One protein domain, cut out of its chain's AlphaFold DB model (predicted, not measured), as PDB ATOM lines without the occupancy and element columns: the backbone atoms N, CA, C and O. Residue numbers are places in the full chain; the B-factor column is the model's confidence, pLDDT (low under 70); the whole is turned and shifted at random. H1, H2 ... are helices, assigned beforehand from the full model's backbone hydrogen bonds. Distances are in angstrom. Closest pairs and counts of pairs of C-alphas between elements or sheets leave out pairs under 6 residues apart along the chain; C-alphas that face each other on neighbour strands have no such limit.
ATOM      1  N   SER A  43     191.282 218.299 274.866       76.19
ATOM      2  CA  SER A  43     191.574 216.901 275.200       76.19
ATOM      3  C   SER A  43     190.314 216.055 275.424       76.19
ATOM      4  O   SER A  43     190.270 214.919 274.967       76.19
ATOM      5  N   PHE A  44     189.264 216.611 276.035       82.56
ATOM      6  CA  PHE A  44     188.012 215.891 276.295       82.56
ATOM      7  C   PHE A  44     187.206 215.653 275.011       82.56
ATOM      8  O   PHE A  44     186.623 214.586 274.811       82.56
ATOM      9  N   GLU A  45     187.191 216.636 274.107       86.81
ATOM     10  CA  GLU A  45     186.554 216.488 272.793       86.81
ATOM     11  C   GLU A  45     187.285 215.442 271.939       86.81
ATOM     12  O   GLU A  45     186.653 214.567 271.340       86.81
ATOM     13  N   ALA A  46     188.620 215.490 271.933       88.12
ATOM     14  CA  ALA A  46     189.460 214.509 271.263       88.12
ATOM     15  C   ALA A  46     189.230 213.088 271.801       88.12
ATOM     16  O   ALA A  46     189.024 212.160 271.019       88.12
ATOM     17  N   GLU A  47     189.203 212.920 273.122       90.75
ATOM     18  CA  GLU A  47     188.941 211.636 273.773       90.75
ATOM     19  C   GLU A  47     187.559 211.089 273.403       90.75
ATOM     20  O   GLU A  47     187.440 209.961 272.921       90.75
ATOM     21  N   THR A  48     186.521 211.924 273.505       91.56
ATOM     22  CA  THR A  48     185.148 211.552 273.132       91.56
ATOM     23  C   THR A  48     185.066 211.092 271.675       91.56
ATOM     24  O   THR A  48     184.384 210.114 271.365       91.56
ATOM     25  N   LYS A  49     185.784 211.763 270.767       91.69
ATOM     26  CA  LYS A  49     185.830 211.400 269.347       91.69
ATOM     27  C   LYS A  49     186.479 210.035 269.119       91.69
ATOM     28  O   LYS A  49     185.974 209.266 268.301       91.69
ATOM     29  N   VAL A  50     187.565 209.724 269.825       93.81
ATOM     30  CA  VAL A  50     188.241 208.422 269.706       93.81
ATOM     31  C   VAL A  50     187.366 207.300 270.270       93.81
ATOM     32  O   VAL A  50     187.215 206.266 269.624       93.81
ATOM     33  N   ILE A  51     186.711 207.520 271.414       94.81
ATOM     34  CA  ILE A  51     185.763 206.555 271.999       94.81
ATOM     35  C   ILE A  51     184.590 206.304 271.041       94.81
ATOM     36  O   ILE A  51     184.222 205.156 270.776       94.81
ATOM     37  N   ALA A  52     184.012 207.367 270.475       94.38
ATOM     38  CA  ALA A  52     182.927 207.253 269.506       94.38
ATOM     39  C   ALA A  52     183.358 206.495 268.239       94.38
ATOM     40  O   ALA A  52     182.583 205.690 267.719       94.38
ATOM     41  N   ALA A  53     184.592 206.706 267.769       95.31
ATOM     42  CA  ALA A  53     185.156 205.959 266.648       95.31
ATOM     43  C   ALA A  53     185.288 204.461 266.972       95.31
ATOM     44  O   ALA A  53     184.817 203.636 266.196       95.31
ATOM     45  N   ALA A  54     185.811 204.102 268.148       97.06
ATOM     46  CA  ALA A  54     185.929 202.703 268.567       97.06
ATOM     47  C   ALA A  54     184.560 201.993 268.662       97.06
ATOM     48  O   ALA A  54     184.400 200.865 268.194       97.06
ATOM     49  N   ARG A  55     183.525 202.673 269.177       97.75
ATOM     50  CA  ARG A  55     182.139 202.159 269.175       97.75
ATOM     51  C   ARG A  55     181.580 201.983 267.762       97.75
ATOM     52  O   ARG A  55     180.885 201.002 267.479       97.75
ATOM     53  N   ALA A  56     181.868 202.922 266.863       96.94
ATOM     54  CA  ALA A  56     181.464 202.828 265.463       96.94
ATOM     55  C   ALA A  56     182.165 201.662 264.742       96.94
ATOM     56  O   ALA A  56     181.521 200.959 263.959       96.94
ATOM     57  N   ASP A  57     183.439 201.404 265.050       98.00
ATOM     58  CA  ASP A  57     184.176 200.238 264.553       98.00
ATOM     59  C   ASP A  57     183.504 198.939 265.001       98.00
ATOM     60  O   ASP A  57     183.185 198.078 264.178       98.00
ATOM     61  N   GLY A  58     183.207 198.832 266.299       98.00
ATOM     62  CA  GLY A  58     182.449 197.723 266.874       98.00
ATOM     63  C   GLY A  58     181.101 197.505 266.193       98.00
ATOM     64  O   GLY A  58     180.725 196.377 265.875       98.00
ATOM     65  N   THR A  59     180.403 198.596 265.884       98.06
ATOM     66  CA  THR A  59     179.124 198.556 265.171       98.06
ATOM     67  C   THR A  59     179.279 197.958 263.770       98.06
ATOM     68  O   THR A  59     178.536 197.058 263.374       98.06
ATOM     69  N   LEU A  60     180.292 198.399 263.019       98.00
ATOM     70  CA  LEU A  60     180.582 197.859 261.692       98.00
ATOM     71  C   LEU A  60     180.962 196.371 261.745       98.00
ATOM     72  O   LEU A  60     180.491 195.596 260.914       98.00
ATOM     73  N   ILE A  61     181.765 195.959 262.731       98.38
ATOM     74  CA  ILE A  61     182.122 194.551 262.957       98.38
ATOM     75  C   ILE A  61     180.865 193.725 263.269       98.38
ATOM     76  O   ILE A  61     180.652 192.673 262.662       98.38
ATOM     77  N   GLY A  62     179.997 194.211 264.161       97.50
ATOM     78  CA  GLY A  62     178.737 193.555 264.519       97.50
ATOM     79  C   GLY A  62     177.808 193.366 263.317       97.50
ATOM     80  O   GLY A  62     177.236 192.286 263.129       97.50
ATOM     81  N   PHE A  63     177.708 194.376 262.448       97.38
ATOM     82  CA  PHE A  63     176.919 194.278 261.223       97.38
ATOM     83  C   PHE A  63     177.562 193.333 260.213       97.38
ATOM     84  O   PHE A  63     176.851 192.553 259.587       97.38
ATOM     85  N   ALA A  64     178.890 193.337 260.076       97.69
ATOM     86  CA  ALA A  64     179.589 192.411 259.192       97.69
ATOM     87  C   ALA A  64     179.302 190.947 259.570       97.69
ATOM     88  O   ALA A  64     179.009 190.129 258.696       97.69
ATOM     89  N   VAL A  65     179.299 190.634 260.870       97.00
ATOM     90  CA  VAL A  65     178.908 189.309 261.377       97.00
ATOM     91  C   VAL A  65     177.436 189.017 261.076       97.00
ATOM     92  O   VAL A  65     177.131 187.976 260.501       97.00
ATOM     93  N   THR A  66     176.532 189.946 261.400       95.62
ATOM     94  CA  THR A  66     175.082 189.808 261.143       95.62
ATOM     95  C   THR A  66     174.777 189.552 259.663       95.62
ATOM     96  O   THR A  66     173.906 188.757 259.323       95.62
ATOM     97  N   CYS A  67     175.529 190.191 258.772       95.31
ATOM     98  CA  CYS A  67     175.357 190.109 257.327       95.31
ATOM     99  C   CYS A  67     176.117 188.948 256.668       95.31
ATOM    100  O   CYS A  67     176.224 188.913 255.434       95.31
ATOM    101  N   ASN A  68     176.617 187.994 257.464       95.69
ATOM    102  CA  ASN A  68     177.338 186.801 257.015       95.69
ATOM    103  C   ASN A  68     178.558 187.117 256.132       95.69
ATOM    104  O   ASN A  68     178.828 186.421 255.152       95.69
ATOM    105  N   VAL A  69     179.302 188.179 256.455       97.25
ATOM    106  CA  VAL A  69     180.615 188.426 255.843       97.25
ATOM    107  C   VAL A  69     181.576 187.294 256.232       97.25
ATOM    108  O   VAL A  69     181.488 186.740 257.330       97.25
ATOM    109  N   LEU A  70     182.506 186.935 255.339       97.00
ATOM    110  CA  LEU A  70     183.485 185.877 255.591       97.00
ATOM    111  C   LEU A  70     184.272 186.146 256.878       97.00
ATOM    112  O   LEU A  70     184.770 187.247 257.105       97.00
ATOM    113  N   LYS A  71     184.453 185.109 257.705       96.88
ATOM    114  CA  LYS A  71     185.168 185.219 258.988       96.88
ATOM    115  C   LYS A  71     186.589 185.779 258.831       96.88
ATOM    116  O   LYS A  71     187.036 186.541 259.686       96.88
ATOM    117  N   SER A  72     187.290 185.424 257.752       97.12
ATOM    118  CA  SER A  72     188.619 185.963 257.419       97.12
ATOM    119  C   SER A  72     188.598 187.474 257.183       97.12
ATOM    120  O   SER A  72     189.496 188.186 257.634       97.12
ATOM    121  N   ASP A  73     187.549 187.966 256.528       97.69
ATOM    122  CA  ASP A  73     187.384 189.382 256.211       97.69
ATOM    123  C   ASP A  73     186.970 190.156 257.458       97.69
ATOM    124  O   ASP A  73     187.511 191.226 257.709       97.69
ATOM    125  N   VAL A  74     186.096 189.593 258.302       97.88
ATOM    126  CA  VAL A  74     185.755 190.176 259.611       97.88
ATOM    127  C   VAL A  74     186.991 190.264 260.510       97.88
ATOM    128  O   VAL A  74     187.207 191.285 261.158       97.88
ATOM    129  N   SER A  75     187.839 189.230 260.525       97.69
ATOM    130  CA  SER A  75     189.095 189.262 261.281       97.69
ATOM    131  C   SER A  75     190.050 190.331 260.747       97.69
ATOM    132  O   SER A  75     190.631 191.075 261.530       97.69
ATOM    133  N   SER A  76     190.200 190.429 259.424       97.69
ATOM    134  CA  SER A  76     191.040 191.451 258.786       97.69
ATOM    135  C   SER A  76     190.510 192.863 259.038       97.69
ATOM    136  O   SER A  76     191.284 193.777 259.310       97.69
ATOM    137  N   LEU A  77     189.188 193.036 258.984       98.06
ATOM    138  CA  LEU A  77     188.492 194.278 259.300       98.06
ATOM    139  C   LEU A  77     188.793 194.716 260.733       98.06
ATOM    140  O   LEU A  77     189.244 195.839 260.924       98.06
ATOM    141  N   ALA A  78     188.594 193.830 261.715       97.81
ATOM    142  CA  ALA A  78     188.834 194.138 263.122       97.81
ATOM    143  C   ALA A  78     190.281 194.591 263.362       97.81
ATOM    144  O   ALA A  78     190.498 195.637 263.966       97.81
ATOM    145  N   THR A  79     191.265 193.876 262.808       97.50
ATOM    146  CA  THR A  79     192.682 194.252 262.922       97.50
ATOM    147  C   THR A  79     192.976 195.622 262.304       97.50
ATOM    148  O   THR A  79     193.716 196.417 262.882       97.50
ATOM    149  N   LYS A  80     192.408 195.926 261.129       97.38
ATOM    150  CA  LYS A  80     192.634 197.214 260.456       97.38
ATOM    151  C   LYS A  80     191.989 198.382 261.195       97.38
ATOM    152  O   LYS A  80     192.608 199.437 261.296       97.38
ATOM    153  N   LEU A  81     190.771 198.196 261.697       97.31
ATOM    154  CA  LEU A  81     190.065 199.208 262.481       97.31
ATOM    155  C   LEU A  81     190.770 199.461 263.817       97.31
ATOM    156  O   LEU A  81     191.007 200.612 264.161       97.31
ATOM    157  N   GLU A  82     191.213 198.405 264.503       97.00
ATOM    158  CA  GLU A  82     192.015 198.504 265.729       97.00
ATOM    159  C   GLU A  82     193.279 199.342 265.494       97.00
ATOM    160  O   GLU A  82     193.523 200.322 266.199       97.00
ATOM    161  N   ALA A  83     194.049 199.019 264.450       95.81
ATOM    162  CA  ALA A  83     195.248 199.774 264.101       95.81
ATOM    163  C   ALA A  83     194.942 201.246 263.768       95.81
ATOM    164  O   ALA A  83     195.648 202.140 264.239       95.81
ATOM    165  N   ALA A  84     193.885 201.508 262.992       94.62
ATOM    166  CA  ALA A  84     193.486 202.861 262.612       94.62
ATOM    167  C   ALA A  84     193.007 203.692 263.814       94.62
ATOM    168  O   ALA A  84     193.373 204.860 263.932       94.62
ATOM    169  N   SER A  85     192.237 203.096 264.724       94.44
ATOM    170  CA  SER A  85     191.720 203.761 265.924       94.44
ATOM    171  C   SER A  85     192.820 204.050 266.946       94.44
ATOM    172  O   SER A  85     192.847 205.138 267.522       94.44
ATOM    173  N   LEU A  86     193.790 203.146 267.123       94.88
ATOM    174  CA  LEU A  86     194.962 203.415 267.963       94.88
ATOM    175  C   LEU A  86     195.855 204.515 267.370       94.88
ATOM    176  O   LEU A  86     196.389 205.341 268.111       94.88
ATOM    177  N   GLU A  87     195.995 204.574 266.047       94.88
ATOM    178  CA  GLU A  87     196.720 205.665 265.388       94.88
ATOM    179  C   GLU A  87     195.966 207.002 265.489       94.88
ATOM    180  O   GLU A  87     196.562 208.054 265.746       94.88
ATOM    181  N   LEU A  88     194.634 206.973 265.387       92.44
ATOM    182  CA  LEU A  88     193.793 208.138 265.643       92.44
ATOM    183  C   LEU A  88     193.964 208.641 267.084       92.44
ATOM    184  O   LEU A  88     194.127 209.842 267.287       92.44
ATOM    185  N   ALA A  89     193.998 207.750 268.078       93.88
ATOM    186  CA  ALA A  89     194.248 208.125 269.470       93.88
ATOM    187  C   ALA A  89     195.598 208.845 269.631       93.88
ATOM    188  O   ALA A  89     195.654 209.954 270.167       93.88
ATOM    189  N   ARG A  90     196.671 208.267 269.068       93.94
ATOM    190  CA  ARG A  90     198.022 208.854 269.096       93.94
ATOM    191  C   ARG A  90     198.067 210.234 268.450       93.94
ATOM    192  O   ARG A  90     198.581 211.170 269.056       93.94
ATOM    193  N   SER A  91     197.496 210.381 267.254       92.38
ATOM    194  CA  SER A  91     197.468 211.663 266.532       92.38
ATOM    195  C   SER A  91     196.681 212.760 267.257       92.38
ATOM    196  O   SER A  91     196.963 213.939 267.059       92.38
ATOM    197  N   ASN A  92     195.741 212.391 268.132       89.88
ATOM    198  CA  ASN A  92     194.963 213.327 268.946       89.88
ATOM    199  C   ASN A  92     195.508 213.482 270.379       89.88
ATOM    200  O   ASN A  92     194.870 214.132 271.202       89.88
ATOM    201  N   SER A  93     196.683 212.916 270.691       91.81
ATOM    202  CA  SER A  93     197.269 212.908 272.046       91.81
ATOM    203  C   SER A  93     196.333 212.330 273.121       91.81
ATOM    204  O   SER A  93     196.400 212.715 274.288       91.81
ATOM    205  N   VAL A  94     195.461 211.397 272.729       92.06
ATOM    206  CA  VAL A  94     194.560 210.668 273.625       92.06
ATOM    207  C   VAL A  94     195.242 209.371 274.043       92.06
ATOM    208  O   VAL A  94     195.741 208.619 273.204       92.06
ATOM    209  N   THR A  95     195.250 209.090 275.344       89.81
ATOM    210  CA  THR A  95     195.789 207.829 275.867       89.81
ATOM    211  C   THR A  95     194.678 206.789 275.880       89.81
ATOM    212  O   THR A  95     193.893 206.752 276.816       89.81
ATOM    213  N   ILE A  96     194.608 205.971 274.831       90.69
ATOM    214  CA  ILE A  96     193.767 204.769 274.781       90.69
ATOM    215  C   ILE A  96     194.661 203.586 274.437       90.69
ATOM    216  O   ILE A  96     195.427 203.618 273.468       90.69
ATOM    217  N   ASN A  97     194.579 202.541 275.250       92.81
ATOM    218  CA  ASN A  97     195.274 201.290 275.023       92.81
ATOM    219  C   ASN A  97     194.384 200.271 274.290       92.81
ATOM    220  O   ASN A  97     193.193 200.472 274.049       92.81
ATOM    221  N   LEU A  98     194.992 199.147 273.922       94.69
ATOM    222  CA  LEU A  98     194.327 198.078 273.184       94.69
ATOM    223  C   LEU A  98     193.113 197.482 273.923       94.69
ATOM    224  O   LEU A  98     192.122 197.129 273.287       94.69
ATOM    225  N   ALA A  99     193.190 197.329 275.245       96.94
ATOM    226  CA  ALA A  99     192.098 196.766 276.033       96.94
ATOM    227  C   ALA A  99     190.900 197.724 276.081       96.94
ATOM    228  O   ALA A  99     189.780 197.290 275.832       96.94
ATOM    229  N   GLU A 100     191.152 199.018 276.290       96.19
ATOM    230  CA  GLU A 100     190.120 200.066 276.285       96.19
ATOM    231  C   GLU A 100     189.436 200.171 274.916       96.19
ATOM    232  O   GLU A 100     188.211 200.183 274.831       96.19
ATOM    233  N   TYR A 101     190.207 200.146 273.820       96.94
ATOM    234  CA  TYR A 101     189.634 200.086 272.471       96.94
ATOM    235  C   TYR A 101     188.662 198.907 272.315       96.94
ATOM    236  O   TYR A 101     187.554 199.074 271.802       96.94
ATOM    237  N   ARG A 102     189.066 197.710 272.759       97.75
ATOM    238  CA  ARG A 102     188.250 196.495 272.632       97.75
ATOM    239  C   ARG A 102     186.986 196.553 273.474       97.75
ATOM    240  O   ARG A 102     185.968 196.028 273.033       97.75
ATOM    241  N   GLU A 103     187.039 197.188 274.638       98.12
ATOM    242  CA  GLU A 103     185.865 197.434 275.471       98.12
ATOM    243  C   GLU A 103     184.857 198.333 274.741       98.12
ATOM    244  O   GLU A 103     183.711 197.934 274.535       98.12
ATOM    245  N   PHE A 104     185.298 199.476 274.207       97.38
ATOM    246  CA  PHE A 104     184.423 200.370 273.440       97.38
ATOM    247  C   PHE A 104     183.892 199.728 272.151       97.38
ATOM    248  O   PHE A 104     182.732 199.921 271.781       97.38
ATOM    249  N   ALA A 105     184.709 198.933 271.461       98.00
ATOM    250  CA  ALA A 105     184.260 198.180 270.294       98.00
ATOM    251  C   ALA A 105     183.228 197.103 270.676       98.00
ATOM    252  O   ALA A 105     182.257 196.898 269.944       98.00
ATOM    253  N   ALA A 106     183.376 196.442 271.827       98.12
ATOM    254  CA  ALA A 106     182.391 195.479 272.317       98.12
ATOM    255  C   ALA A 106     181.023 196.141 272.565       98.12
ATOM    256  O   ALA A 106     180.008 195.598 272.130       98.12
ATOM    257  N   GLU A 107     180.991 197.353 273.129       97.38
ATOM    258  CA  GLU A 107     179.746 198.126 273.288       97.38
ATOM    259  C   GLU A 107     179.040 198.386 271.941       97.38
ATOM    260  O   GLU A 107     177.810 198.309 271.835       97.38
ATOM    261  N   GLY A 108     179.809 198.663 270.882       96.94
ATOM    262  CA  GLY A 108     179.283 198.821 269.523       96.94
ATOM    263  C   GLY A 108     178.715 197.523 268.938       96.94
ATOM    264  O   GLY A 108     177.657 197.524 268.297       96.94
ATOM    265  N   ILE A 109     179.383 196.394 269.191       97.69
ATOM    266  CA  ILE A 109     178.908 195.064 268.782       97.69
ATOM    267  C   ILE A 109     177.586 194.734 269.482       97.69
ATOM    268  O   ILE A 109     176.635 194.302 268.824       97.69
ATOM    269  N   ASP A 110     177.496 194.971 270.789       96.38
ATOM    270  CA  ASP A 110     176.287 194.707 271.570       96.38
ATOM    271  C   ASP A 110     175.120 195.598 271.129       96.38
ATOM    272  O   ASP A 110     174.002 195.109 270.933       96.38
ATOM    273  N   SER A 111     175.391 196.879 270.856       93.94
ATOM    274  CA  SER A 111     174.409 197.807 270.279       93.94
ATOM    275  C   SER A 111     173.870 197.298 268.941       93.94
ATOM    276  O   SER A 111     172.663 197.322 268.685       93.94
ATOM    277  N   THR A 112     174.756 196.765 268.098       94.19
ATOM    278  CA  THR A 112     174.371 196.198 266.802       94.19
ATOM    279  C   THR A 112     173.536 194.942 266.953       94.19
ATOM    280  O   THR A 112     172.548 194.787 266.242       94.19
ATOM    281  N   ARG A 113     173.882 194.055 267.890       91.19
ATOM    282  CA  ARG A 113     173.092 192.850 268.168       91.19
ATOM    283  C   ARG A 113     171.666 193.216 268.575       91.19
ATOM    284  O   ARG A 113     170.718 192.606 268.078       91.19
ATOM    285  N   LEU A 114     171.512 194.223 269.435       90.50
ATOM    286  CA  LEU A 114     170.203 194.714 269.852       90.50
ATOM    287  C   LEU A 114     169.413 195.262 268.657       90.50
ATOM    288  O   LEU A 114     168.263 194.879 268.460       90.50
ATOM    289  N   PHE A 115     170.035 196.101 267.827       88.00
ATOM    290  CA  PHE A 115     169.387 196.674 266.648       88.00
ATOM    291  C   PHE A 115     169.013 195.608 265.607       88.00
ATOM    292  O   PHE A 115     167.878 195.565 265.141       88.00
ATOM    293  N   ALA A 116     169.937 194.704 265.280       87.50
ATOM    294  CA  ALA A 116     169.720 193.631 264.315       87.50
ATOM    295  C   ALA A 116     168.567 192.703 264.725       87.50
ATOM    296  O   ALA A 116     167.836 192.232 263.861       87.50
ATOM    297  N   SER A 117     168.353 192.494 266.030       88.19
ATOM    298  CA  SER A 117     167.225 191.696 266.531       88.19
ATOM    299  C   SER A 117     165.845 192.301 266.232       88.19
ATOM    300  O   SER A 117     164.846 191.588 266.254       88.19
ATOM    301  N   GLN A 118     165.786 193.603 265.935       89.56
ATOM    302  CA  GLN A 118     164.548 194.327 265.632       89.56
ATOM    303  C   GLN A 118     164.240 194.370 264.129       89.56
ATOM    304  O   GLN A 118     163.157 194.802 263.735       89.56
ATOM    305  N   VAL A 119     165.173 193.934 263.280       85.88
ATOM    306  CA  VAL A 119     165.020 193.952 261.823       85.88
ATOM    307  C   VAL A 119     164.718 192.541 261.337       85.88
ATOM    308  O   VAL A 119     165.485 191.616 261.586       85.88
ATOM    309  N   ALA A 120     163.612 192.370 260.609       88.94
ATOM    310  CA  ALA A 120     163.238 191.076 260.048       88.94
ATOM    311  C   ALA A 120     164.305 190.586 259.041       88.94
ATOM    312  O   ALA A 120     164.521 191.260 258.018       88.94
ATOM    313  N   PRO A 121     164.950 189.427 259.286       89.06
ATOM    314  CA  PRO A 121     165.890 188.840 258.339       89.06
ATOM    315  C   PRO A 121     165.216 188.571 256.989       89.06
ATOM    316  O   PRO A 121     164.056 188.162 256.941       89.06
ATOM    317  N   GLY A 122     165.932 188.818 255.891       88.31
ATOM    318  CA  GLY A 122     165.421 188.621 254.529       88.31
ATOM    319  C   GLY A 122     164.424 189.679 254.043       88.31
ATOM    320  O   GLY A 122     163.954 189.596 252.910       88.31
ATOM    321  N   SER A 123     164.096 190.690 254.857       93.56
ATOM    322  CA  SER A 123     163.383 191.870 254.359       93.56
ATOM    323  C   SER A 123     164.244 192.641 253.352       93.56
ATOM    324  O   SER A 123     165.471 192.640 253.438       93.56
ATOM    325  N   GLU A 124     163.617 193.361 252.417       94.94
ATOM    326  CA  GLU A 124     164.347 194.162 251.421       94.94
ATOM    327  C   GLU A 124     165.300 195.174 252.081       94.94
ATOM    328  O   GLU A 124     166.445 195.339 251.661       94.94
ATOM    329  N   ALA A 125     164.848 195.820 253.161       89.25
ATOM    330  CA  ALA A 125     165.668 196.750 253.927       89.25
ATOM    331  C   ALA A 125     166.887 196.060 254.559       89.25
ATOM    332  O   ALA A 125     167.986 196.612 254.525       89.25
ATOM    333  N   PHE A 126     166.709 194.851 255.100       91.25
ATOM    334  CA  PHE A 126     167.802 194.058 255.654       91.25
ATOM    335  C   PHE A 126     168.828 193.686 254.578       91.25
ATOM    336  O   PHE A 126     170.019 193.932 254.757       91.25
ATOM    337  N   GLU A 127     168.375 193.157 253.440       95.38
ATOM    338  CA  GLU A 127     169.269 192.738 252.357       95.38
ATOM    339  C   GLU A 127     170.038 193.916 251.751       95.38
ATOM    340  O   GLU A 127     171.243 193.803 251.515       95.38
ATOM    341  N   ARG A 128     169.386 195.075 251.576       94.62
ATOM    342  CA  ARG A 128     170.054 196.304 251.122       94.62
ATOM    343  C   ARG A 128     171.132 196.752 252.106       94.62
ATOM    344  O   ARG A 128     172.271 196.964 251.694       94.62
ATOM    345  N   ASN A 129     170.812 196.822 253.399       92.94
ATOM    346  CA  ASN A 129     171.790 197.188 254.424       92.94
ATOM    347  C   ASN A 129     172.969 196.204 254.434       92.94
ATOM    348  O   ASN A 129     174.125 196.612 254.507       92.94
ATOM    349  N   CYS A 130     172.702 194.903 254.305       95.38
ATOM    350  CA  CYS A 130     173.761 193.903 254.268       95.38
ATOM    351  C   CYS A 130     174.615 193.957 253.003       95.38
ATOM    352  O   CYS A 130     175.814 193.685 253.074       95.38
ATOM    353  N   TRP A 131     174.047 194.339 251.863       97.00
ATOM    354  CA  TRP A 131     174.828 194.627 250.667       97.00
ATOM    355  C   TRP A 131     175.780 195.813 250.890       97.00
ATOM    356  O   TRP A 131     176.982 195.674 250.658       97.00
ATOM    357  N   GLU A 132     175.291 196.928 251.440       96.19
ATOM    358  CA  GLU A 132     176.115 198.113 251.731       96.19
ATOM    359  C   GLU A 132     177.243 197.805 252.726       96.19
ATOM    360  O   GLU A 132     178.390 198.218 252.534       96.19
ATOM    361  N   ILE A 133     176.945 197.029 253.772       97.00
ATOM    362  CA  ILE A 133     177.943 196.590 254.751       97.00
ATOM    363  C   ILE A 133     179.017 195.728 254.086       97.00
ATOM    364  O   ILE A 133     180.203 195.962 254.314       97.00
ATOM    365  N   ARG A 134     178.641 194.767 253.233       97.25
ATOM    366  CA  ARG A 134     179.609 193.924 252.510       97.25
ATOM    367  C   ARG A 134     180.536 194.760 251.627       97.25
ATOM    368  O   ARG A 134     181.747 194.538 251.656       97.25
ATOM    369  N   GLU A 135     180.003 195.739 250.894       97.06
ATOM    370  CA  GLU A 135     180.816 196.646 250.073       97.06
ATOM    371  C   GLU A 135     181.756 197.500 250.931       97.06
ATOM    372  O   GLU A 135     182.948 197.613 250.630       97.06
ATOM    373  N   LYS A 136     181.266 198.032 252.058       96.25
ATOM    374  CA  LYS A 136     182.090 198.807 252.993       96.25
ATOM    375  C   LYS A 136     183.231 197.974 253.576       96.25
ATOM    376  O   LYS A 136     184.368 198.443 253.606       96.25
ATOM    377  N   VAL A 137     182.957 196.737 253.996       97.06
ATOM    378  CA  VAL A 137     183.992 195.827 254.511       97.06
ATOM    379  C   VAL A 137     185.012 195.500 253.426       97.06
ATOM    380  O   VAL A 137     186.211 195.617 253.681       97.06
ATOM    381  N   ARG A 138     184.574 195.179 252.202       95.94
ATOM    382  CA  ARG A 138     185.490 194.930 251.076       95.94
ATOM    383  C   ARG A 138     186.395 196.133 250.809       95.94
ATOM    384  O   ARG A 138     187.594 195.955 250.613       95.94
ATOM    385  N   GLY A 139     185.852 197.350 250.863       95.50
ATOM    386  CA  GLY A 139     186.615 198.587 250.682       95.50
ATOM    387  C   GLY A 139     187.671 198.857 251.761       95.50
ATOM    388  O   GLY A 139     188.597 199.631 251.514       95.50
ATOM    389  N   ILE A 140     187.559 198.236 252.937       95.50
ATOM    390  CA  ILE A 140     188.544 198.334 254.026       95.50
ATOM    391  C   ILE A 140     189.532 197.163 253.966       95.50
ATOM    392  O   ILE A 140     190.742 197.350 254.086       95.50
ATOM    393  N   VAL A 141     189.039 195.940 253.764       94.69
ATOM    394  CA  VAL A 141     189.859 194.720 253.749       94.69
ATOM    395  C   VAL A 141     190.707 194.616 252.478       94.69
ATOM    396  O   VAL A 141     191.851 194.183 252.568       94.69
ATOM    397  N   GLY A 142     190.204 195.068 251.329       83.44
ATOM    398  CA  GLY A 142     190.910 195.011 250.044       83.44
ATOM    399  C   GLY A 142     191.960 196.106 249.804       83.44
ATOM    400  O   GLY A 142     192.600 196.079 248.757       83.44
ATOM    401  N   LYS A 143     192.118 197.067 250.724       60.47
ATOM    402  CA  LYS A 143     193.165 198.109 250.691       60.47
ATOM    403  C   LYS A 143     194.422 197.683 251.429       60.47
ATOM    404  O   LYS A 143     195.522 198.017 250.961       60.47
TER     405      LYS A 143
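What this domain is: This is residues 43 to 143 of the 143 residues of an uncharacterized protein of Rhizobium lusitanum (UniProt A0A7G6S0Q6). Two long helices, H1 and H2, fold back on each other as a hairpin with nearly parallel lines, and a helix crosses each of its two sides: H3 on one, packed mostly on H1, which it crosses at a steep tilt of 51 degrees, and H4 on the other, near the end where the hairpin turns. H3 and H4 are apart from each other, and the short link of residues 117 to 123 leads from one side of the hairpin to the other. The 101 printed residues hold four named helices, in the order H1, H2, H3, H4, and no named strand; the class is all helix. The whole is compact, with a radius of gyration of the C-alphas of 14.1 A, and spans 43 by 29 by 19 A, only just elongated.

How they stand to each other: H1, residues 43 to 66, is the longest helix. It touches H2, residues 71 to 91, at a shallow tilt of 4 degrees, opposite ways, and the two form a helical hairpin; their closest C-alphas are those of Val 50 and Ala 89, 6.0 A apart. H1 also touches H3, residues 98 to 116, at a steep tilt of 51 degrees, the same way, with 42 pairs of C-alphas within 8 A; the closest are those of Gly 58 and Ala 105, 3.9 A apart. H3 touches H2 with residues 98 to 101 alone, at a steep tilt of 53 degrees; the closest C-alphas are those of Glu 82 and Tyr 101, 7.3 A apart. H4, residues 124 to 141, touches H1 with residues 130 to 137 alone, at a steep tilt of 64 degrees, opposite ways; the closest C-alphas are those of Ala 64 and Ile 133, 6.3 A apart. H4 touches H2 with residues 137 to 141 alone, at a steep tilt of 64 degrees, the same way; the closest C-alphas are those of Leu 77 and Val 141, 5.7 A apart. The helix packing is mostly crossed, with one of the five touching pairs at a shallow tilt. In H1, H2, H3 and H4 every O i to N i+4 pair is within hydrogen-bond range.

Where its parts are: H1 begins with C-alpha 43 at (191.574, 216.901, 275.200) and measures 34.7 A from first to last C-alpha. H2 measures 30.1 A, from C-alpha 71 at (185.168, 185.219, 258.988) to C-alpha 91. H3 measures 26.5 A. H4 measures 25.6 A and ends with C-alpha 141 at (189.859, 194.720, 253.749).

The domain as a whole: The two C-alphas farthest apart are those of Ser 43 and Gly 122, at 43.7 A. The printed part has no cut. The link from H1 to H2 is tight, those from H2 to H3 and from H3 to H4 are short, and no link is long. The mean pLDDT of the printed part is 94.0; residue 143, the chain's last, is under 70.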